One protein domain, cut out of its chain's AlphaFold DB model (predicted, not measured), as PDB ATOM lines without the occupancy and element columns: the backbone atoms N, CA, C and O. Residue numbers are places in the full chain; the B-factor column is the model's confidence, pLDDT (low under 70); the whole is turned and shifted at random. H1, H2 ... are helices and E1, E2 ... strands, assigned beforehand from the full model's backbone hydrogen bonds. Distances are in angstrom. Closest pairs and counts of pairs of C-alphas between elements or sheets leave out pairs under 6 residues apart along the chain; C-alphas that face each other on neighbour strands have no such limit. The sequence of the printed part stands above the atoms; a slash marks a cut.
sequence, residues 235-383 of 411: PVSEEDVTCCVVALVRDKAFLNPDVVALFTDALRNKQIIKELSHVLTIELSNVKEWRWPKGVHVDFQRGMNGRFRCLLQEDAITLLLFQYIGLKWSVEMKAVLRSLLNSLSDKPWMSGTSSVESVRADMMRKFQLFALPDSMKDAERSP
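What this domain is: This is residues 235 to 383 of the 411 residues of an uncharacterized protein of Phytophthora fragariae (UniProt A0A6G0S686). Three short helices, H1, H2 and H3, cluster round the first part of one long helix, H4, whose far part runs away from this head as an arm. A two-stranded hairpin, E1 and E2, points away from the head on another side, and H5 folds back near H4 after the long link, of which residues 345 to 348, with 343 and 344 of H4, stand free. The printed part has 149 residues with five named helices and two named strands, in the order H1, H2, H3, E1, E2, H4, H5; the sheet, E1 - E2, is antiparallel and the class is mostly helix. The whole is loose, with a radius of gyration of the C-alphas of 19.2 A and spans of 55 by 43 by 32 A.

Where its parts are: H1, residues 238 to 250, begins at C-alpha 238 at (28.159, 40.901, 23.902) and is 18.6 A long. H2 is residues 257 to 266. H3, residues 270 to 285, measures 22.8 A. The strands are E1, residues 297 to 302, and E2, residues 308 to 313. H4, residues 316 to 344, is the longest helix at 41.3 A, from C-alpha 316 at (24.638, 49.562, 10.905). H5, residues 356 to 368, is 18.3 A long and ends at C-alpha 368 at (4.804, 24.656, 11.660).

How they stand to each other: H1 is the hub, touching three helices. With H2 it forms a helical hairpin, opposite ways at a steep tilt of 36 degrees, only just past shallow; their closest C-alphas, Val 245 and Phe 263, are 6.1 A apart. H1 touches H3 with residues 238 to 242 alone, about perpendicular at 81 degrees, the closest C-alphas being Glu 238 and Ser 277 at 5.7 A. H4 touches H1 with residues 320 to 327 alone, about perpendicular at 84 degrees, closest at the C-alphas of Cys 244 and Tyr 324, 6.0 A. H3 and H4 touch, closest at the C-alphas of Leu 280 and Leu 321, 6.3 A. The hairpin E1 and E2 has N 299 and O 311 at 2.8 A and N 301 and O 309 at 2.9 A, within hydrogen-bond range; both strands are apart from H1 and H2. H4 and H5 are near each other, with 7 pairs of C-alphas within 10 A. In H1, H2, H3, H4 and H5 every O i to N i+4 pair is within hydrogen-bond range.

The domain as a whole: The C-alphas farthest apart, Lys 294 and Ser 354, are 59.6 A apart. The printed part has no cut. The links H3 to E1 and H4 to H5 are long, and residues 369 to 383 hold no named element. The mean pLDDT of the printed part is 80.6; residues 304, 306, 346 to 354, 358 and 379 to 383 are under 70.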
ATOM      1  N   PRO A 235      20.496  44.593  30.180       83.12
ATOM      2  CA  PRO A 235      21.394  45.159  29.181       83.12
ATOM      3  C   PRO A 235      21.633  44.161  28.040       83.12
ATOM      4  O   PRO A 235      21.574  42.942  28.235       83.12
ATOM      5  N   VAL A 236      21.925  44.675  26.845       87.19
ATOM      6  CA  VAL A 236      22.259  43.836  25.689       87.19
ATOM      7  C   VAL A 236      23.641  43.223  25.911       87.19
ATOM      8  O   VAL A 236      24.612  43.944  26.139       87.19
ATOM      9  N   SER A 237      23.741  41.891  25.856       89.81
ATOM     10  CA  SER A 237      25.012  41.193  26.082       89.81
ATOM     11  C   SER A 237      25.897  41.187  24.832       89.81
ATOM     12  O   SER A 237      25.419  41.304  23.703       89.81
ATOM     13  N   GLU A 238      27.209  41.025  25.018       91.31
ATOM     14  CA  GLU A 238      28.159  40.901  23.902       91.31
ATOM     15  C   GLU A 238      27.865  39.652  23.048       91.31
ATOM     16  O   GLU A 238      28.006  39.678  21.820       91.31
ATOM     17  N   GLU A 239      27.403  38.565  23.673       90.31
ATOM     18  CA  GLU A 239      26.979  37.351  22.970       90.31
ATOM     19  C   GLU A 239      25.739  37.602  22.111       90.31
ATOM     20  O   GLU A 239      25.717  37.192  20.954       90.31
ATOM     21  N   ASP A 240      24.739  38.314  22.642       89.88
ATOM     22  CA  ASP A 240      23.528  38.663  21.894       89.88
ATOM     23  C   ASP A 240      23.873  39.469  20.630       89.88
ATOM     24  O   ASP A 240      23.350  39.181  19.548       89.88
ATOM     25  N   VAL A 241      24.782  40.445  20.747       91.62
ATOM     26  CA  VAL A 241      25.275  41.226  19.600       91.62
ATOM     27  C   VAL A 241      25.990  40.331  18.599       91.62
ATOM     28  O   VAL A 241      25.730  40.430  17.402       91.62
ATOM     29  N   THR A 242      26.846  39.429  19.075       91.81
ATOM     30  CA  THR A 242      27.577  38.495  18.210       91.81
ATOM     31  C   THR A 242      26.611  37.644  17.384       91.81
ATOM     32  O   THR A 242      26.750  37.596  16.161       91.81
ATOM     33  N   CYS A 243      25.581  37.061  18.009       89.69
ATOM     34  CA  CYS A 243      24.560  36.282  17.303       89.69
ATOM     35  C   CYS A 243      23.834  37.118  16.233       89.69
ATOM     36  O   CYS A 243      23.619  36.654  15.112       89.69
ATOM     37  N   CYS A 244      23.483  38.371  16.551       91.25
ATOM     38  CA  CYS A 244      22.820  39.272  15.604       91.25
ATOM     39  C   CYS A 244      23.719  39.606  14.406       91.25
ATOM     40  O   CYS A 244      23.264  39.560  13.262       91.25
ATOM     41  N   VAL A 245      24.998  39.901  14.657       90.50
ATOM     42  CA  VAL A 245      25.985  40.215  13.617       90.50
ATOM     43  C   VAL A 245      26.214  39.008  12.702       90.50
ATOM     44  O   VAL A 245      26.204  39.163  11.483       90.50
ATOM     45  N   VAL A 246      26.352  37.799  13.259       90.25
ATOM     46  CA  VAL A 246      26.481  36.561  12.467       90.25
ATOM     47  C   VAL A 246      25.260  36.355  11.567       90.25
ATOM     48  O   VAL A 246      25.417  36.093  10.371       90.25
ATOM     49  N   ALA A 247      24.050  36.536  12.108       87.00
ATOM     50  CA  ALA A 247      22.814  36.410  11.341       87.00
ATOM     51  C   ALA A 247      22.739  37.426  10.184       87.00
ATOM     52  O   ALA A 247      22.397  37.049   9.063       87.00
ATOM     53  N   LEU A 248      23.121  38.688  10.419       88.75
ATOM     54  CA  LEU A 248      23.134  39.737   9.390       88.75
ATOM     55  C   LEU A 248      24.185  39.483   8.300       88.75
ATOM     56  O   LEU A 248      23.902  39.641   7.114       88.75
ATOM     57  N   VAL A 249      25.390  39.044   8.674       88.38
ATOM     58  CA  VAL A 249      26.472  38.751   7.714       88.38
ATOM     59  C   VAL A 249      26.122  37.573   6.802       88.38
ATOM     60  O   VAL A 249      26.561  37.539   5.648       88.38
ATOM     61  N   ARG A 250      25.299  36.623   7.261       84.69
ATOM     62  CA  ARG A 250      24.796  35.540   6.401       84.69
ATOM     63  C   ARG A 250      23.999  36.089   5.217       84.69
ATOM     64  O   ARG A 250      24.197  35.653   4.083       84.69
ATOM     65  N   ASP A 251      23.191  37.112   5.470       82.06
ATOM     66  CA  ASP A 251      22.328  37.765   4.487       82.06
ATOM     67  C   ASP A 251      23.003  38.989   3.828       82.06
ATOM     68  O   ASP A 251      22.339  39.866   3.272       82.06
ATOM     69  N   LYS A 252      24.348  39.017   3.803       80.38
ATOM     70  CA  LYS A 252      25.185  40.102   3.246       80.38
ATOM     71  C   LYS A 252      24.826  40.566   1.835       80.38
ATOM     72  O   LYS A 252      25.172  41.678   1.465       80.38
ATOM     73  N   ALA A 253      24.170  39.727   1.032       76.81
ATOM     74  CA  ALA A 253      23.759  40.082  -0.326       76.81
ATOM     75  C   ALA A 253      22.726  41.224  -0.359       76.81
ATOM     76  O   ALA A 253      22.590  41.887  -1.384       76.81
ATOM     77  N   PHE A 254      22.003  41.438   0.744       76.94
ATOM     78  CA  PHE A 254      20.966  42.464   0.860       76.94
ATOM     79  C   PHE A 254      21.439  43.725   1.590       76.94
ATOM     80  O   PHE A 254      20.697  44.703   1.645       76.94
ATOM     81  N   LEU A 255      22.656  43.704   2.134       81.69
ATOM     82  CA  LEU A 255      23.212  44.773   2.952       81.69
ATOM     83  C   LEU A 255      24.179  45.640   2.146       81.69
ATOM     84  O   LEU A 255      24.823  45.171   1.206       81.69
ATOM     85  N   ASN A 256      24.319  46.899   2.559       82.38
ATOM     86  CA  ASN A 256      25.359  47.784   2.052       82.38
ATOM     87  C   ASN A 256      26.753  47.143   2.274       82.38
ATOM     88  O   ASN A 256      27.026  46.668   3.384       82.38
ATOM     89  N   PRO A 257      27.649  47.121   1.263       82.06
ATOM     90  CA  PRO A 257      29.006  46.584   1.403       82.06
ATOM     91  C   PRO A 257      29.789  47.163   2.592       82.06
ATOM     92  O   PRO A 257      30.547  46.423   3.222       82.06
ATOM     93  N   ASP A 258      29.573  48.432   2.938       80.62
ATOM     94  CA  ASP A 258      30.234  49.092   4.068       80.62
ATOM     95  C   ASP A 258      29.780  48.502   5.410       80.62
ATOM     96  O   ASP A 258      30.596  48.189   6.281       80.62
ATOM     97  N   VAL A 259      28.476  48.248   5.546       84.50
ATOM     98  CA  VAL A 259      27.879  47.599   6.723       84.50
ATOM     99  C   VAL A 259      28.372  46.154   6.849       84.50
ATOM    100  O   VAL A 259      28.715  45.701   7.941       84.50
ATOM    101  N   VAL A 260      28.483  45.434   5.727       86.56
ATOM    102  CA  VAL A 260      29.021  44.063   5.705       86.56
ATOM    103  C   VAL A 260      30.487  44.032   6.136       86.56
ATOM    104  O   VAL A 260      30.868  43.167   6.930       86.56
ATOM    105  N   ALA A 261      31.310  44.953   5.628       86.00
ATOM    106  CA  ALA A 261      32.714  45.063   6.016       86.00
ATOM    107  C   ALA A 261      32.844  45.332   7.520       86.00
ATOM    108  O   ALA A 261      33.564  44.610   8.212       86.00
ATOM    109  N   LEU A 262      32.061  46.280   8.040       86.25
ATOM    110  CA  LEU A 262      32.036  46.617   9.458       86.25
ATOM    111  C   LEU A 262      31.656  45.431  10.342       86.25
ATOM    112  O   LEU A 262      32.335  45.154  11.328       86.25
ATOM    113  N   PHE A 263      30.594  44.710   9.996       89.94
ATOM    114  CA  PHE A 263      30.168  43.536  10.754       89.94
ATOM    115  C   PHE A 263      31.189  42.399  10.684       89.94
ATOM    116  O   PHE A 263      31.443  41.732  11.688       89.94
ATOM    117  N   THR A 264      31.842  42.219   9.536       88.75
ATOM    118  CA  THR A 264      32.930  41.241   9.391       88.75
ATOM    119  C   THR A 264      34.122  41.594  10.286       88.75
ATOM    120  O   THR A 264      34.714  40.705  10.903       88.75
ATOM    121  N   ASP A 265      34.458  42.879  10.400       87.69
ATOM    122  CA  ASP A 265      35.529  43.360  11.275       87.69
ATOM    123  C   ASP A 265      35.130  43.330  12.758       87.69
ATOM    124  O   ASP A 265      35.953  42.981  13.608       87.69
ATOM    125  N   ALA A 266      33.861  43.591  13.080       87.94
ATOM    126  CA  ALA A 266      33.327  43.462  14.435       87.94
ATOM    127  C   ALA A 266      33.483  42.027  14.964       87.94
ATOM    128  O   ALA A 266      33.949  41.834  16.083       87.94
ATOM    129  N   LEU A 267      33.222  41.010  14.131       88.62
ATOM    130  CA  LEU A 267      33.446  39.602  14.497       88.62
ATOM    131  C   LEU A 267      34.922  39.274  14.792       88.62
ATOM    132  O   LEU A 267      35.210  38.298  15.485       88.62
ATOM    133  N   ARG A 268      35.868  40.076  14.289       89.50
ATOM    134  CA  ARG A 268      37.311  39.915  14.544       89.50
ATOM    135  C   ARG A 268      37.787  40.703  15.762       89.50
ATOM    136  O   ARG A 268      38.800  40.334  16.357       89.50
ATOM    137  N   ASN A 269      37.086  41.773  16.137       89.69
ATOM    138  CA  ASN A 269      37.489  42.680  17.207       89.69
ATOM    139  C   ASN A 269      36.432  42.769  18.317       89.69
ATOM    140  O   ASN A 269      35.437  43.486  18.208       89.69
ATOM    141  N   LYS A 270      36.724  42.124  19.453       89.50
ATOM    142  CA  LYS A 270      35.858  42.123  20.643       89.50
ATOM    143  C   LYS A 270      35.548  43.521  21.179       89.50
ATOM    144  O   LYS A 270      34.470  43.727  21.724       89.50
ATOM    145  N   GLN A 271      36.455  44.486  21.004       87.38
ATOM    146  CA  GLN A 271      36.202  45.854  21.452       87.38
ATOM    147  C   GLN A 271      35.037  46.482  20.681       87.38
ATOM    148  O   GLN A 271      34.219  47.164  21.284       87.38
ATOM    149  N   ILE A 272      34.914  46.212  19.377       87.75
ATOM    150  CA  ILE A 272      33.812  46.736  18.558       87.75
ATOM    151  C   ILE A 272      32.483  46.126  19.014       87.75
ATOM    152  O   ILE A 272      31.516  46.856  19.191       87.75
ATOM    153  N   ILE A 273      32.439  44.814  19.276       91.19
ATOM    154  CA  ILE A 273      31.236  44.138  19.796       91.19
ATOM    155  C   ILE A 273      30.804  44.722  21.142       91.19
ATOM    156  O   ILE A 273      29.617  44.972  21.346       91.19
ATOM    157  N   LYS A 274      31.759  44.994  22.034       90.50
ATOM    158  CA  LYS A 274      31.489  45.631  23.324       90.50
ATOM    159  C   LYS A 274      30.962  47.059  23.181       90.50
ATOM    160  O   LYS A 274      30.046  47.461  23.890       90.50
ATOM    161  N   GLU A 275      31.515  47.846  22.263       89.06
ATOM    162  CA  GLU A 275      30.975  49.183  22.005       89.06
ATOM    163  C   GLU A 275      29.568  49.116  21.399       89.06
ATOM    164  O   GLU A 275      28.690  49.873  21.811       89.06
ATOM    165  N   LEU A 276      29.324  48.178  20.479       90.75
ATOM    166  CA  LEU A 276      28.005  47.952  19.890       90.75
ATOM    167  C   LEU A 276      26.977  47.508  20.937       90.75
ATOM    168  O   LEU A 276      25.852  47.996  20.902       90.75
ATOM    169  N   SER A 277      27.337  46.643  21.892       91.31
ATOM    170  CA  SER A 277      26.416  46.215  22.957       91.31
ATOM    171  C   SER A 277      26.017  47.373  23.874       91.31
ATOM    172  O   SER A 277      24.837  47.528  24.204       91.31
ATOM    173  N   HIS A 278      26.964  48.251  24.215       88.38
ATOM    174  CA  HIS A 278      26.675  49.466  24.975       88.38
ATOM    175  C   HIS A 278      25.769  50.431  24.202       88.38
ATOM    176  O   HIS A 278      24.780  50.912  24.753       88.38
ATOM    177  N   VAL A 279      26.079  50.703  22.930       89.12
ATOM    178  CA  VAL A 279      25.276  51.606  22.090       89.12
ATOM    179  C   VAL A 279      23.868  51.056  21.884       89.12
ATOM    180  O   VAL A 279      22.900  51.790  22.045       89.12
ATOM    181  N   LEU A 280      23.726  49.758  21.618       89.69
ATOM    182  CA  LEU A 280      22.416  49.121  21.493       89.69
ATOM    183  C   LEU A 280      21.608  49.178  22.784       89.69
ATOM    184  O   LEU A 280      20.402  49.381  22.730       89.69
ATOM    185  N   THR A 281      22.251  49.006  23.939       89.56
ATOM    186  CA  THR A 281      21.569  49.127  25.236       89.56
ATOM    187  C   THR A 281      21.028  50.543  25.434       89.56
ATOM    188  O   THR A 281      19.896  50.723  25.885       89.56
ATOM    189  N   ILE A 282      21.814  51.549  25.043       85.44
ATOM    190  CA  ILE A 282      21.400  52.952  25.059       85.44
ATOM    191  C   ILE A 282      20.209  53.178  24.119       85.44
ATOM    192  O   ILE A 282      19.185  53.714  24.548       85.44
ATOM    193  N   GLU A 283      20.310  52.741  22.866       86.38
ATOM    194  CA  GLU A 283      19.235  52.886  21.879       86.38
ATOM    195  C   GLU A 283      17.956  52.174  22.331       86.38
ATOM    196  O   GLU A 283      16.878  52.762  22.278       86.38
ATOM    197  N   LEU A 284      18.067  50.959  22.885       87.31
ATOM    198  CA  LEU A 284      16.935  50.194  23.412       87.31
ATOM    199  C   LEU A 284      16.204  50.956  24.528       87.31
ATOM    200  O   LEU A 284      14.973  51.024  24.533       87.31
ATOM    201  N   SER A 285      16.955  51.586  25.436       83.50
ATOM    202  CA  SER A 285      16.384  52.403  26.516       83.50
ATOM    203  C   SER A 285      15.648  53.652  26.005       83.50
ATOM    204  O   SER A 285      14.721  54.141  26.654       83.50
ATOM    205  N   ASN A 286      16.008  54.121  24.807       83.12
ATOM    206  CA  ASN A 286      15.448  55.304  24.161       83.12
ATOM    207  C   ASN A 286      14.490  54.983  23.005       83.12
ATOM    208  O   ASN A 286      14.059  55.897  22.303       83.12
ATOM    209  N   VAL A 287      14.061  53.726  22.840       84.44
ATOM    210  CA  VAL A 287      13.159  53.300  21.745       84.44
ATOM    211  C   VAL A 287      11.872  54.126  21.670       84.44
ATOM    212  O   VAL A 287      11.349  54.355  20.585       84.44
ATOM    213  N   LYS A 288      11.361  54.634  22.799       82.38
ATOM    214  CA  LYS A 288      10.162  55.500  22.819       82.38
ATOM    215  C   LYS A 288      10.374  56.850  22.123       82.38
ATOM    216  O   LYS A 288       9.410  57.459  21.664       82.38
ATOM    217  N   GLU A 289      11.612  57.330  22.088       82.94
ATOM    218  CA  GLU A 289      12.012  58.576  21.431       82.94
ATOM    219  C   GLU A 289      12.527  58.335  20.006       82.94
ATOM    220  O   GLU A 289      12.658  59.293  19.241       82.94
ATOM    221  N   TRP A 290      12.776  57.073  19.639       83.81
ATOM    222  CA  TRP A 290      13.270  56.693  18.325       83.81
ATOM    223  C   TRP A 290      12.258  57.057  17.235       83.81
ATOM    224  O   TRP A 290      11.051  56.809  17.338       83.81
ATOM    225  N   ARG A 291      12.756  57.690  16.174       81.38
ATOM    226  CA  ARG A 291      11.963  58.108  15.018       81.38
ATOM    227  C   ARG A 291      12.766  57.878  13.758       81.38
ATOM    228  O   ARG A 291      13.970  58.120  13.738       81.38
ATOM    229  N   TRP A 292      12.061  57.518  12.692       79.62
ATOM    230  CA  TRP A 292      12.641  57.500  11.360       79.62
ATOM    231  C   TRP A 292      13.243  58.869  11.005       79.62
ATOM    232  O   TRP A 292      12.629  59.906  11.308       79.62
ATOM    233  N   PRO A 293      14.407  58.902  10.335       76.94
ATOM    234  CA  PRO A 293      14.911  60.124   9.727       76.94
ATOM    235  C   PRO A 293      13.938  60.618   8.642       76.94
ATOM    236  O   PRO A 293      12.993  59.931   8.259       76.94
ATOM    237  N   LYS A 294      14.163  61.835   8.120       73.56
ATOM    238  CA  LYS A 294      13.276  62.501   7.134       73.56
ATOM    239  C   LYS A 294      13.016  61.685   5.851       73.56
ATOM    240  O   LYS A 294      12.125  62.040   5.085       73.56
ATOM    241  N   GLY A 295      13.774  60.619   5.635       71.06
ATOM    242  CA  GLY A 295      13.545  59.559   4.667       71.06
ATOM    243  C   GLY A 295      14.650  58.514   4.806       71.06
ATOM    244  O   GLY A 295      15.747  58.846   5.254       71.06
ATOM    245  N   VAL A 296      14.359  57.272   4.429       76.50
ATOM    246  CA  VAL A 296      15.366  56.207   4.353       76.50
ATOM    247  C   VAL A 296      15.718  55.960   2.893       76.50
ATOM    248  O   VAL A 296      14.840  55.958   2.025       76.50
ATOM    249  N   HIS A 297      17.005  55.758   2.619       77.75
ATOM    250  CA  HIS A 297      17.467  55.398   1.290       77.75
ATOM    251  C   HIS A 297      16.997  53.991   0.900       77.75
ATOM    252  O   HIS A 297      17.074  53.035   1.674       77.75
ATOM    253  N   VAL A 298      16.526  53.861  -0.337       80.25
ATOM    254  CA  VAL A 298      16.016  52.607  -0.880       80.25
ATOM    255  C   VAL A 298      16.770  52.266  -2.152       80.25
ATOM    256  O   VAL A 298      16.727  53.012  -3.132       80.25
ATOM    257  N   ASP A 299      17.374  51.083  -2.161       79.44
ATOM    258  CA  ASP A 299      18.019  50.523  -3.337       79.44
ATOM    259  C   ASP A 299      17.086  49.598  -4.107       79.44
ATOM    260  O   ASP A 299      16.511  48.642  -3.581       79.44
ATOM    261  N   PHE A 300      16.980  49.854  -5.408       78.44
ATOM    262  CA  PHE A 300      16.256  48.995  -6.334       78.44
ATOM    263  C   PHE A 300      17.217  47.999  -6.964       78.44
ATOM    264  O   PHE A 300      17.893  48.301  -7.946       78.44
ATOM    265  N   GLN A 301      17.247  46.786  -6.421       75.25
ATOM    266  CA  GLN A 301      18.054  45.707  -6.974       75.25
ATOM    267  C   GLN A 301      17.217  44.795  -7.866       75.25
ATOM    268  O   GLN A 301      16.078  44.436  -7.553       75.25
ATOM    269  N   ARG A 302      17.791  44.383  -8.997       73.62
ATOM    270  CA  ARG A 302      17.154  43.422  -9.897       73.62
ATOM    271  C   ARG A 302      17.409  42.008  -9.384       73.62
ATOM    272  O   ARG A 302      18.544  41.548  -9.348       73.62
ATOM    273  N   GLY A 303      16.345  41.307  -9.000       70.19
ATOM    274  CA  GLY A 303      16.433  39.900  -8.620       70.19
ATOM    275  C   GLY A 303      16.739  38.999  -9.820       70.19
ATOM    276  O   GLY A 303      16.485  39.361 -10.969       70.19
ATOM    277  N   MET A 304      17.198  37.771  -9.554       67.81
ATOM    278  CA  MET A 304      17.456  36.750 -10.590       67.81
ATOM    279  C   MET A 304      16.219  36.428 -11.448       67.81
ATOM    280  O   MET A 304      16.336  36.003 -12.590       67.81
ATOM    281  N   ASN A 305      15.019  36.661 -10.908       74.62
ATOM    282  CA  ASN A 305      13.741  36.510 -11.605       74.62
ATOM    283  C   ASN A 305      13.391  37.698 -12.528       74.62
ATOM    284  O   ASN A 305      12.280  37.757 -13.054       74.62
ATOM    285  N   GLY A 306      14.290  38.675 -12.669       68.50
ATOM    286  CA  GLY A 306      14.100  39.877 -13.476       68.50
ATOM    287  C   GLY A 306      13.185  40.934 -12.855       68.50
ATOM    288  O   GLY A 306      13.021  41.987 -13.467       68.50
ATOM    289  N   ARG A 307      12.611  40.691 -11.665       76.38
ATOM    290  CA  ARG A 307      11.787  41.669 -10.936       76.38
ATOM    291  C   ARG A 307      12.673  42.564 -10.076       76.38
ATOM    292  O   ARG A 307      13.613  42.081  -9.446       76.38
ATOM    293  N   PHE A 308      12.337  43.846 -10.007       77.06
ATOM    294  CA  PHE A 308      12.969  44.766  -9.068       77.06
ATOM    295  C   PHE A 308      12.479  44.492  -7.643       77.06
ATOM    296  O   PHE A 308      11.292  44.242  -7.417       77.06
ATOM    297  N   ARG A 309      13.411  44.508  -6.691       77.25
ATOM    298  CA  ARG A 309      13.161  44.458  -5.251       77.25
ATOM    299  C   ARG A 309      13.659  45.757  -4.634       77.25
ATOM    300  O   ARG A 309      14.722  46.246  -4.998       77.25
ATOM    301  N   CYS A 310      12.860  46.279  -3.719       76.62
ATOM    302  CA  CYS A 310      13.155  47.449  -2.911       76.62
ATOM    303  C   CYS A 310      13.872  46.969  -1.645       76.62
ATOM    304  O   CYS A 310      13.280  46.228  -0.859       76.62
ATOM    305  N   LEU A 311      15.141  47.336  -1.488       77.81
ATOM    306  CA  LEU A 311      15.947  47.036  -0.310       77.81
ATOM    307  C   LEU A 311      16.180  48.324   0.463       77.81
ATOM    308  O   LEU A 311      16.717  49.293  -0.067       77.81
ATOM    309  N   LEU A 312      15.741  48.317   1.712       80.94
ATOM    310  CA  LEU A 312      15.938  49.412   2.641       80.94
ATOM    311  C   LEU A 312      17.404  49.420   3.087       80.94
ATOM    312  O   LEU A 312      17.885  48.404   3.588       80.94
ATOM    313  N   GLN A 313      18.107  50.529   2.870       80.88
ATOM    314  CA  GLN A 313      19.491  50.689   3.314       80.88
ATOM    315  C   GLN A 313      19.507  51.523   4.591       80.88
ATOM    316  O   GLN A 313      19.421  52.749   4.540       80.88
ATOM    317  N   GLU A 314      19.600  50.834   5.723       82.38
ATOM    318  CA  GLU A 314      19.743  51.446   7.043       82.38
ATOM    319  C   GLU A 314      21.208  51.522   7.466       82.38
ATOM    320  O   GLU A 314      22.072  50.801   6.952       82.38
ATOM    321  N   ASP A 315      21.482  52.372   8.451       83.50
ATOM    322  CA  ASP A 315      22.767  52.385   9.134       83.50
ATOM    323  C   ASP A 315      22.988  51.092   9.938       83.50
ATOM    324  O   ASP A 315      22.056  50.377  10.324       83.50
ATOM    325  N   ALA A 316      24.258  50.791  10.217       86.44
ATOM    326  CA  ALA A 316      24.638  49.562  10.905       86.44
ATOM    327  C   ALA A 316      23.998  49.430  12.300       86.44
ATOM    328  O   ALA A 316      23.699  48.310  12.716       86.44
ATOM    329  N   ILE A 317      23.783  50.539  13.020       88.19
ATOM    330  CA  ILE A 317      23.257  50.519  14.391       88.19
ATOM    331  C   ILE A 317      21.754  50.235  14.367       88.19
ATOM    332  O   ILE A 317      21.308  49.310  15.047       88.19
ATOM    333  N   THR A 318      20.983  50.956  13.547       88.06
ATOM    334  CA  THR A 318      19.533  50.722  13.404       88.06
ATOM    335  C   THR A 318      19.234  49.318  12.887       88.06
ATOM    336  O   THR A 318      18.364  48.628  13.424       88.06
ATOM    337  N   LEU A 319      19.993  48.844  11.896       89.00
ATOM    338  CA  LEU A 319      19.843  47.486  11.378       89.00
ATOM    339  C   LEU A 319      20.088  46.433  12.468       89.00
ATOM    340  O   LEU A 319      19.331  45.467  12.596       89.00
ATOM    341  N   LEU A 320      21.131  46.631  13.272       91.06
ATOM    342  CA  LEU A 320      21.468  45.736  14.370       91.06
ATOM    343  C   LEU A 320      20.410  45.778  15.486       91.06
ATOM    344  O   LEU A 320      20.059  44.728  16.026       91.06
ATOM    345  N   LEU A 321      19.853  46.956  15.785       90.69
ATOM    346  CA  LEU A 321      18.745  47.123  16.726       90.69
ATOM    347  C   LEU A 321      17.506  46.347  16.263       90.69
ATOM    348  O   LEU A 321      16.925  45.589  17.042       90.69
ATOM    349  N   PHE A 322      17.124  46.477  14.990       91.06
ATOM    350  CA  PHE A 322      15.996  45.729  14.433       91.06
ATOM    351  C   PHE A 322      16.236  44.229  14.428       91.06
ATOM    352  O   PHE A 322      15.320  43.478  14.763       91.06
ATOM    353  N   GLN A 323      17.451  43.787  14.107       90.69
ATOM    354  CA  GLN A 323      17.788  42.372  14.175       90.69
ATOM    355  C   GLN A 323      17.681  41.848  15.609       90.69
ATOM    356  O   GLN A 323      17.085  40.795  15.832       90.69
ATOM    357  N   TYR A 324      18.206  42.587  16.586       91.69
ATOM    358  CA  TYR A 324      18.133  42.213  17.995       91.69
ATOM    359  C   TYR A 324      16.684  42.101  18.480       91.69
ATOM    360  O   TYR A 324      16.292  41.070  19.036       91.69
ATOM    361  N   ILE A 325      15.868  43.126  18.207       91.44
ATOM    362  CA  ILE A 325      14.438  43.131  18.535       91.44
ATOM    363  C   ILE A 325      13.749  41.955  17.838       91.44
ATOM    364  O   ILE A 325      13.113  41.132  18.496       91.44
ATOM    365  N   GLY A 326      13.930  41.822  16.527       90.62
ATOM    366  CA  GLY A 326      13.328  40.763  15.726       90.62
ATOM    367  C   GLY A 326      13.659  39.365  16.241       90.62
ATOM    368  O   GLY A 326      12.753  38.544  16.392       90.62
ATOM    369  N   LEU A 327      14.922  39.088  16.573       90.25
ATOM    370  CA  LEU A 327      15.347  37.782  17.079       90.25
ATOM    371  C   LEU A 327      14.795  37.487  18.476       90.25
ATOM    372  O   LEU A 327      14.219  36.415  18.680       90.25
ATOM    373  N   LYS A 328      14.895  38.434  19.419       90.56
ATOM    374  CA  LYS A 328      14.351  38.272  20.779       90.56
ATOM    375  C   LYS A 328      12.842  38.027  20.749       90.56
ATOM    376  O   LYS A 328      12.360  37.088  21.385       90.56
ATOM    377  N   TRP A 329      12.109  38.800  19.946       91.75
ATOM    378  CA  TRP A 329      10.676  38.589  19.742       91.75
ATOM    379  C   TRP A 329      10.375  37.268  19.044       91.75
ATOM    380  O   TRP A 329       9.421  36.598  19.418       91.75
ATOM    381  N   SER A 330      11.180  36.846  18.069       90.75
ATOM    382  CA  SER A 330      10.957  35.578  17.363       90.75
ATOM    383  C   SER A 330      11.078  34.367  18.290       90.75
ATOM    384  O   SER A 330      10.239  33.463  18.225       90.75
ATOM    385  N   VAL A 331      12.072  34.368  19.184       90.19
ATOM    386  CA  VAL A 331      12.249  33.323  20.208       90.19
ATOM    387  C   VAL A 331      11.038  33.276  21.143       90.19
ATOM    388  O   VAL A 331      10.456  32.208  21.364       90.19
ATOM    389  N   GLU A 332      10.602  34.432  21.647       91.44
ATOM    390  CA  GLU A 332       9.474  34.488  22.577       91.44
ATOM    391  C   GLU A 332       8.142  34.133  21.897       91.44
ATOM    392  O   GLU A 332       7.349  33.348  22.427       91.44
ATOM    393  N   MET A 333       7.925  34.607  20.669       90.94
ATOM    394  CA  MET A 333       6.767  34.239  19.852       90.94
ATOM    395  C   MET A 333       6.722  32.733  19.608       90.94
ATOM    396  O   MET A 333       5.657  32.129  19.734       90.94
ATOM    397  N   LYS A 334       7.862  32.086  19.335       90.00
ATOM    398  CA  LYS A 334       7.917  30.625  19.195       90.00
ATOM    399  C   LYS A 334       7.482  29.926  20.479       90.00
ATOM    400  O   LYS A 334       6.685  28.986  20.423       90.00
ATOM    401  N   ALA A 335       7.961  30.380  21.638       89.00
ATOM    402  CA  ALA A 335       7.583  29.816  22.931       89.00
ATOM    403  C   ALA A 335       6.077  29.976  23.218       89.00
ATOM    404  O   ALA A 335       5.416  29.024  23.650       89.00
ATOM    405  N   VAL A 336       5.514  31.148  22.920       90.62
ATOM    406  CA  VAL A 336       4.081  31.433  23.082       90.62
ATOM    407  C   VAL A 336       3.232  30.599  22.118       90.62
ATOM    408  O   VAL A 336       2.275  29.952  22.550       90.62
ATOM    409  N   LEU A 337       3.606  30.527  20.839       88.12
ATOM    410  CA  LEU A 337       2.903  29.723  19.833       88.12
ATOM    411  C   LEU A 337       2.946  28.226  20.162       88.12
ATOM    412  O   LEU A 337       1.942  27.535  19.982       88.12
ATOM    413  N   ARG A 338       4.058  27.719  20.713       85.38
ATOM    414  CA  ARG A 338       4.127  26.344  21.244       85.38
ATOM    415  C   ARG A 338       3.116  26.111  22.355       85.38
ATOM    416  O   ARG A 338       2.424  25.094  22.338       85.38
ATOM    417  N   SER A 339       3.015  27.041  23.304       85.25
ATOM    418  CA  SER A 339       2.038  26.955  24.395       85.25
ATOM    419  C   SER A 339       0.602  26.939  23.860       85.25
ATOM    420  O   SER A 339      -0.194  26.070  24.226       85.25
ATOM    421  N   LEU A 340       0.297  27.825  22.907       85.12
ATOM    422  CA  LEU A 340      -1.004  27.869  22.239       85.12
ATOM    423  C   LEU A 340      -1.311  26.551  21.520       85.12
ATOM    424  O   LEU A 340      -2.378  25.975  21.724       85.12
ATOM    425  N   LEU A 341      -0.365  26.006  20.757       82.00
ATOM    426  CA  LEU A 341      -0.551  24.738  20.051       82.00
ATOM    427  C   LEU A 341      -0.761  23.557  21.012       82.00
ATOM    428  O   LEU A 341      -1.580  22.674  20.753       82.00
ATOM    429  N   ASN A 342      -0.084  23.570  22.163       78.62
ATOM    430  CA  ASN A 342      -0.289  22.585  23.227       78.62
ATOM    431  C   ASN A 342      -1.669  22.715  23.889       78.62
ATOM    432  O   ASN A 342      -2.265  21.702  24.264       78.62
ATOM    433  N   SER A 343      -2.207  23.933  23.999       76.88
ATOM    434  CA  SER A 343      -3.557  24.173  24.527       76.88
ATOM    435  C   SER A 343      -4.669  23.666  23.597       76.88
ATOM    436  O   SER A 343      -5.730  23.260  24.069       76.88
ATOM    437  N   LEU A 344      -4.403  23.623  22.286       73.31
ATOM    438  CA  LEU A 344      -5.336  23.139  21.261       73.31
ATOM    439  C   LEU A 344      -5.405  21.608  21.169       73.31
ATOM    440  O   LEU A 344      -6.392  21.064  20.671       73.31
ATOM    441  N   SER A 345      -4.367  20.915  21.644       70.50
ATOM    442  CA  SER A 345      -4.304  19.454  21.658       70.50
ATOM    443  C   SER A 345      -5.117  18.883  22.825       70.50
ATOM    444  O   SER A 345      -4.890  19.222  23.991       70.50
ATOM    445  N   ASP A 346      -6.045  17.972  22.517       65.69
ATOM    446  CA  ASP A 346      -6.843  17.246  23.521       65.69
ATOM    447  C   ASP A 346      -6.024  16.145  24.220       65.69
ATOM    448  O   ASP A 346      -6.350  15.721  25.326       65.69
ATOM    449  N   LYS A 347      -4.926  15.695  23.596       62.81
ATOM    450  CA  LYS A 347      -3.988  14.730  24.182       62.81
ATOM    451  C   LYS A 347      -2.780  15.469  24.772       62.81
ATOM    452  O   LYS A 347      -2.211  16.308  24.060       62.81
ATOM    453  N   PRO A 348      -2.364  15.160  26.019       58.62
ATOM    454  CA  PRO A 348      -1.105  15.648  26.569       58.62
ATOM    455  C   PRO A 348       0.037  15.251  25.637       58.62
ATOM    456  O   PRO A 348       0.065  14.131  25.122       58.62
ATOM    457  N   TRP A 349       0.959  16.178  25.390       53.88
ATOM    458  CA  TRP A 349       2.155  15.875  24.618       53.88
ATOM    459  C   TRP A 349       2.968  14.819  25.367       53.88
ATOM    460  O   TRP A 349       3.423  15.056  26.482       53.88
ATOM    461  N   MET A 350       3.110  13.644  24.761       56.03
ATOM    462  CA  MET A 350       4.078  12.648  25.191       56.03
ATOM    463  C   MET A 350       5.237  12.695  24.208       56.03
ATOM    464  O   MET A 350       5.084  12.307  23.049       56.03
ATOM    465  N   SER A 351       6.383  13.193  24.659       50.59
ATOM    466  CA  SER A 351       7.643  13.060  23.933       50.59
ATOM    467  C   SER A 351       8.008  11.577  23.904       50.59
ATOM    468  O   SER A 351       8.417  11.019  24.918       50.59
ATOM    469  N   GLY A 352       7.787  10.903  22.773       54.75
ATOM    470  CA  GLY A 352       8.104   9.483  22.640       54.75
ATOM    471  C   GLY A 352       7.694   8.858  21.306       54.75
ATOM    472  O   GLY A 352       6.680   9.215  20.700       54.75
ATOM    473  N   THR A 353       8.478   7.863  20.889       56.72
ATOM    474  CA  THR A 353       8.295   6.982  19.719       56.72
ATOM    475  C   THR A 353       7.205   5.921  19.925       56.72
ATOM    476  O   THR A 353       7.229   4.865  19.298       56.72
ATOM    477  N   SER A 354       6.234   6.161  20.810       60.88
ATOM    478  CA  SER A 354       5.243   5.144  21.180       60.88
ATOM    479  C   SER A 354       4.197   4.878  20.090       60.88
ATOM    480  O   SER A 354       3.539   3.840  20.123       60.88
ATOM    481  N   SER A 355       4.035   5.779  19.111       70.31
ATOM    482  CA  SER A 355       3.113   5.600  17.985       70.31
ATOM    483  C   SER A 355       3.538   6.396  16.745       70.31
ATOM    484  O   SER A 355       4.041   7.511  16.844       70.31
ATOM    485  N   VAL A 356       3.251   5.874  15.549       74.06
ATOM    486  CA  VAL A 356       3.431   6.603  14.275       74.06
ATOM    487  C   VAL A 356       2.674   7.937  14.285       74.06
ATOM    488  O   VAL A 356       3.152   8.942  13.761       74.06
ATOM    489  N   GLU A 357       1.520   7.974  14.950       72.94
ATOM    490  CA  GLU A 357       0.694   9.173  15.066       72.94
ATOM    491  C   GLU A 357       1.334  10.246  15.962       72.94
ATOM    492  O   GLU A 357       1.230  11.436  15.661       72.94
ATOM    493  N   SER A 358       2.041   9.852  17.032       68.44
ATOM    494  CA  SER A 358       2.762  10.806  17.885       68.44
ATOM    495  C   SER A 358       3.977  11.387  17.165       68.44
ATOM    496  O   SER A 358       4.205  12.592  17.252       68.44
ATOM    497  N   VAL A 359       4.691  10.570  16.383       72.69
ATOM    498  CA  VAL A 359       5.822  11.014  15.551       72.69
ATOM    499  C   VAL A 359       5.360  11.980  14.458       72.69
ATOM    500  O   VAL A 359       5.946  13.047  14.294       72.69
ATOM    501  N   ARG A 360       4.271  11.666  13.746       74.00
ATOM    502  CA  ARG A 360       3.711  12.547  12.706       74.00
ATOM    503  C   ARG A 360       3.237  13.882  13.282       74.00
ATOM    504  O   ARG A 360       3.483  14.930  12.687       74.00
ATOM    505  N   ALA A 361       2.588  13.855  14.447       71.56
ATOM    506  CA  ALA A 361       2.168  15.068  15.138       71.56
ATOM    507  C   ALA A 361       3.365  15.914  15.601       71.56
ATOM    508  O   ALA A 361       3.328  17.132  15.448       71.56
ATOM    509  N   ASP A 362       4.426  15.298  16.133       72.81
ATOM    510  CA  ASP A 362       5.660  15.998  16.516       72.81
ATOM    511  C   ASP A 362       6.345  16.643  15.302       72.81
ATOM    512  O   ASP A 362       6.708  17.820  15.323       72.81
ATOM    513  N   MET A 363       6.424  15.905  14.197       73.81
ATOM    514  CA  MET A 363       7.031  16.369  12.954       73.81
ATOM    515  C   MET A 363       6.261  17.537  12.327       73.81
ATOM    516  O   MET A 363       6.867  18.530  11.924       73.81
ATOM    517  N   MET A 364       4.925  17.477  12.332       75.12
ATOM    518  CA  MET A 364       4.078  18.580  11.870       75.12
ATOM    519  C   MET A 364       4.259  19.841  12.725       75.12
ATOM    520  O   MET A 364       4.326  20.942  12.185       75.12
ATOM    521  N   ARG A 365       4.386  19.706  14.053       71.12
ATOM    522  CA  ARG A 365       4.632  20.860  14.940       71.12
ATOM    523  C   ARG A 365       6.001  21.478  14.706       71.12
ATOM    524  O   ARG A 365       6.112  22.702  14.647       71.12
ATOM    525  N   LYS A 366       7.032  20.638  14.570       73.81
ATOM    526  CA  LYS A 366       8.386  21.089  14.229       73.81
ATOM    527  C   LYS A 366       8.369  21.872  12.925       73.81
ATOM    528  O   LYS A 366       8.928  22.956  12.896       73.81
ATOM    529  N   PHE A 367       7.651  21.383  11.912       77.44
ATOM    530  CA  PHE A 367       7.488  22.068  10.632       77.44
ATOM    531  C   PHE A 367       6.741  23.407  10.758       77.44
ATOM    532  O   PHE A 367       7.209  24.424  10.255       77.44
ATOM    533  N   GLN A 368       5.615  23.441  11.479       76.56
ATOM    534  CA  GLN A 368       4.804  24.656  11.660       76.56
ATOM    535  C   GLN A 368       5.552  25.795  12.364       76.56
ATOM    536  O   GLN A 368       5.245  26.962  12.136       76.56
ATOM    537  N   LEU A 369       6.522  25.467  13.218       77.19
ATOM    538  CA  LEU A 369       7.293  26.436  14.001       77.19
ATOM    539  C   LEU A 369       8.756  26.530  13.554       77.19
ATOM    540  O   LEU A 369       9.565  27.159  14.230       77.19
ATOM    541  N   PHE A 370       9.105  25.905  12.430       73.31
ATOM    542  CA  PHE A 370      10.483  25.765  11.966       73.31
ATOM    543  C   PHE A 370      11.142  27.098  11.608       73.31
ATOM    544  O   PHE A 370      12.347  27.255  11.756       73.31
ATOM    545  N   ALA A 371      10.342  28.062  11.149       74.75
ATOM    546  CA  ALA A 371      10.829  29.361  10.701       74.75
ATOM    547  C   ALA A 371      11.350  30.252  11.843       74.75
ATOM    548  O   ALA A 371      12.086  31.196  11.577       74.75
ATOM    549  N   LEU A 372      10.966  29.978  13.095       79.69
ATOM    550  CA  LEU A 372      11.380  30.772  14.251       79.69
ATOM    551  C   LEU A 372      12.539  30.074  14.989       79.69
ATOM    552  O   LEU A 372      12.485  28.853  15.168       79.69
ATOM    553  N   PRO A 373      13.564  30.802  15.462       81.94
ATOM    554  CA  PRO A 373      14.669  30.229  16.225       81.94
ATOM    555  C   PRO A 373      14.239  29.813  17.641       81.94
ATOM    556  O   PRO A 373      13.305  30.371  18.215       81.94
ATOM    557  N   ASP A 374      14.914  28.807  18.200       78.00
ATOM    558  CA  ASP A 374      14.706  28.350  19.585       78.00
ATOM    559  C   ASP A 374      15.467  29.180  20.616       78.00
ATOM    560  O   ASP A 374      15.013  29.343  21.749       78.00
ATOM    561  N   SER A 375      16.594  29.745  20.202       82.56
ATOM    562  CA  SER A 375      17.413  30.653  20.984       82.56
ATOM    563  C   SER A 375      18.145  31.625  20.061       82.56
ATOM    564  O   SER A 375      18.218  31.413  18.850       82.56
ATOM    565  N   MET A 376      18.731  32.679  20.635       78.69
ATOM    566  CA  MET A 376      19.576  33.619  19.884       78.69
ATOM    567  C   MET A 376      20.749  32.910  19.190       78.69
ATOM    568  O   MET A 376      21.094  33.265  18.070       78.69
ATOM    569  N   LYS A 377      21.311  31.870  19.819       77.38
ATOM    570  CA  LYS A 377      22.413  31.071  19.258       77.38
ATOM    571  C   LYS A 377      21.954  30.193  18.101       77.38
ATOM    572  O   LYS A 377      22.664  30.048  17.116       77.38
ATOM    573  N   ASP A 378      20.740  29.654  18.176       70.88
ATOM    574  CA  ASP A 378      20.188  28.838  17.089       70.88
ATOM    575  C   ASP A 378      19.866  29.675  15.847       70.88
ATOM    576  O   ASP A 378      19.820  29.136  14.745       70.88
ATOM    577  N   ALA A 379      19.680  30.990  16.003       64.19
ATOM    578  CA  ALA A 379      19.505  31.907  14.881       64.19
ATOM    579  C   ALA A 379      20.783  32.086  14.036       64.19
ATOM    580  O   ALA A 379      20.683  32.502  12.881       64.19
ATOM    581  N   GLU A 380      21.962  31.740  14.574       59.53
ATOM    582  CA  GLU A 380      23.211  31.681  13.802       59.53
ATOM    583  C   GLU A 380      23.140  30.609  12.705       59.53
ATOM    584  O   GLU A 380      23.730  30.767  11.637       59.53
ATOM    585  N   ARG A 381      22.383  29.531  12.943       60.59
ATOM    586  CA  ARG A 381      22.242  28.409  12.011       60.59
ATOM    587  C   ARG A 381      21.085  28.662  11.049       60.59
ATOM    588  O   ARG A 381      20.005  29.115  11.438       60.59
ATOM    589  N   SER A 382      21.282  28.383   9.762       56.78
ATOM    590  CA  SER A 382      20.148  28.313   8.840       56.78
ATOM    591  C   SER A 382      19.261  27.149   9.267       56.78
ATOM    592  O   SER A 382      19.772  26.067   9.564       56.78
ATOM    593  N   PRO A 383      17.928  27.299   9.230       50.47
ATOM    594  CA  PRO A 383      17.038  26.155   9.387       50.47
ATOM    595  C   PRO A 383      17.399  25.024   8.399       50.47
ATOM    596  O   PRO A 383      17.269  23.840   8.724       50.47
TER     597      PRO A 383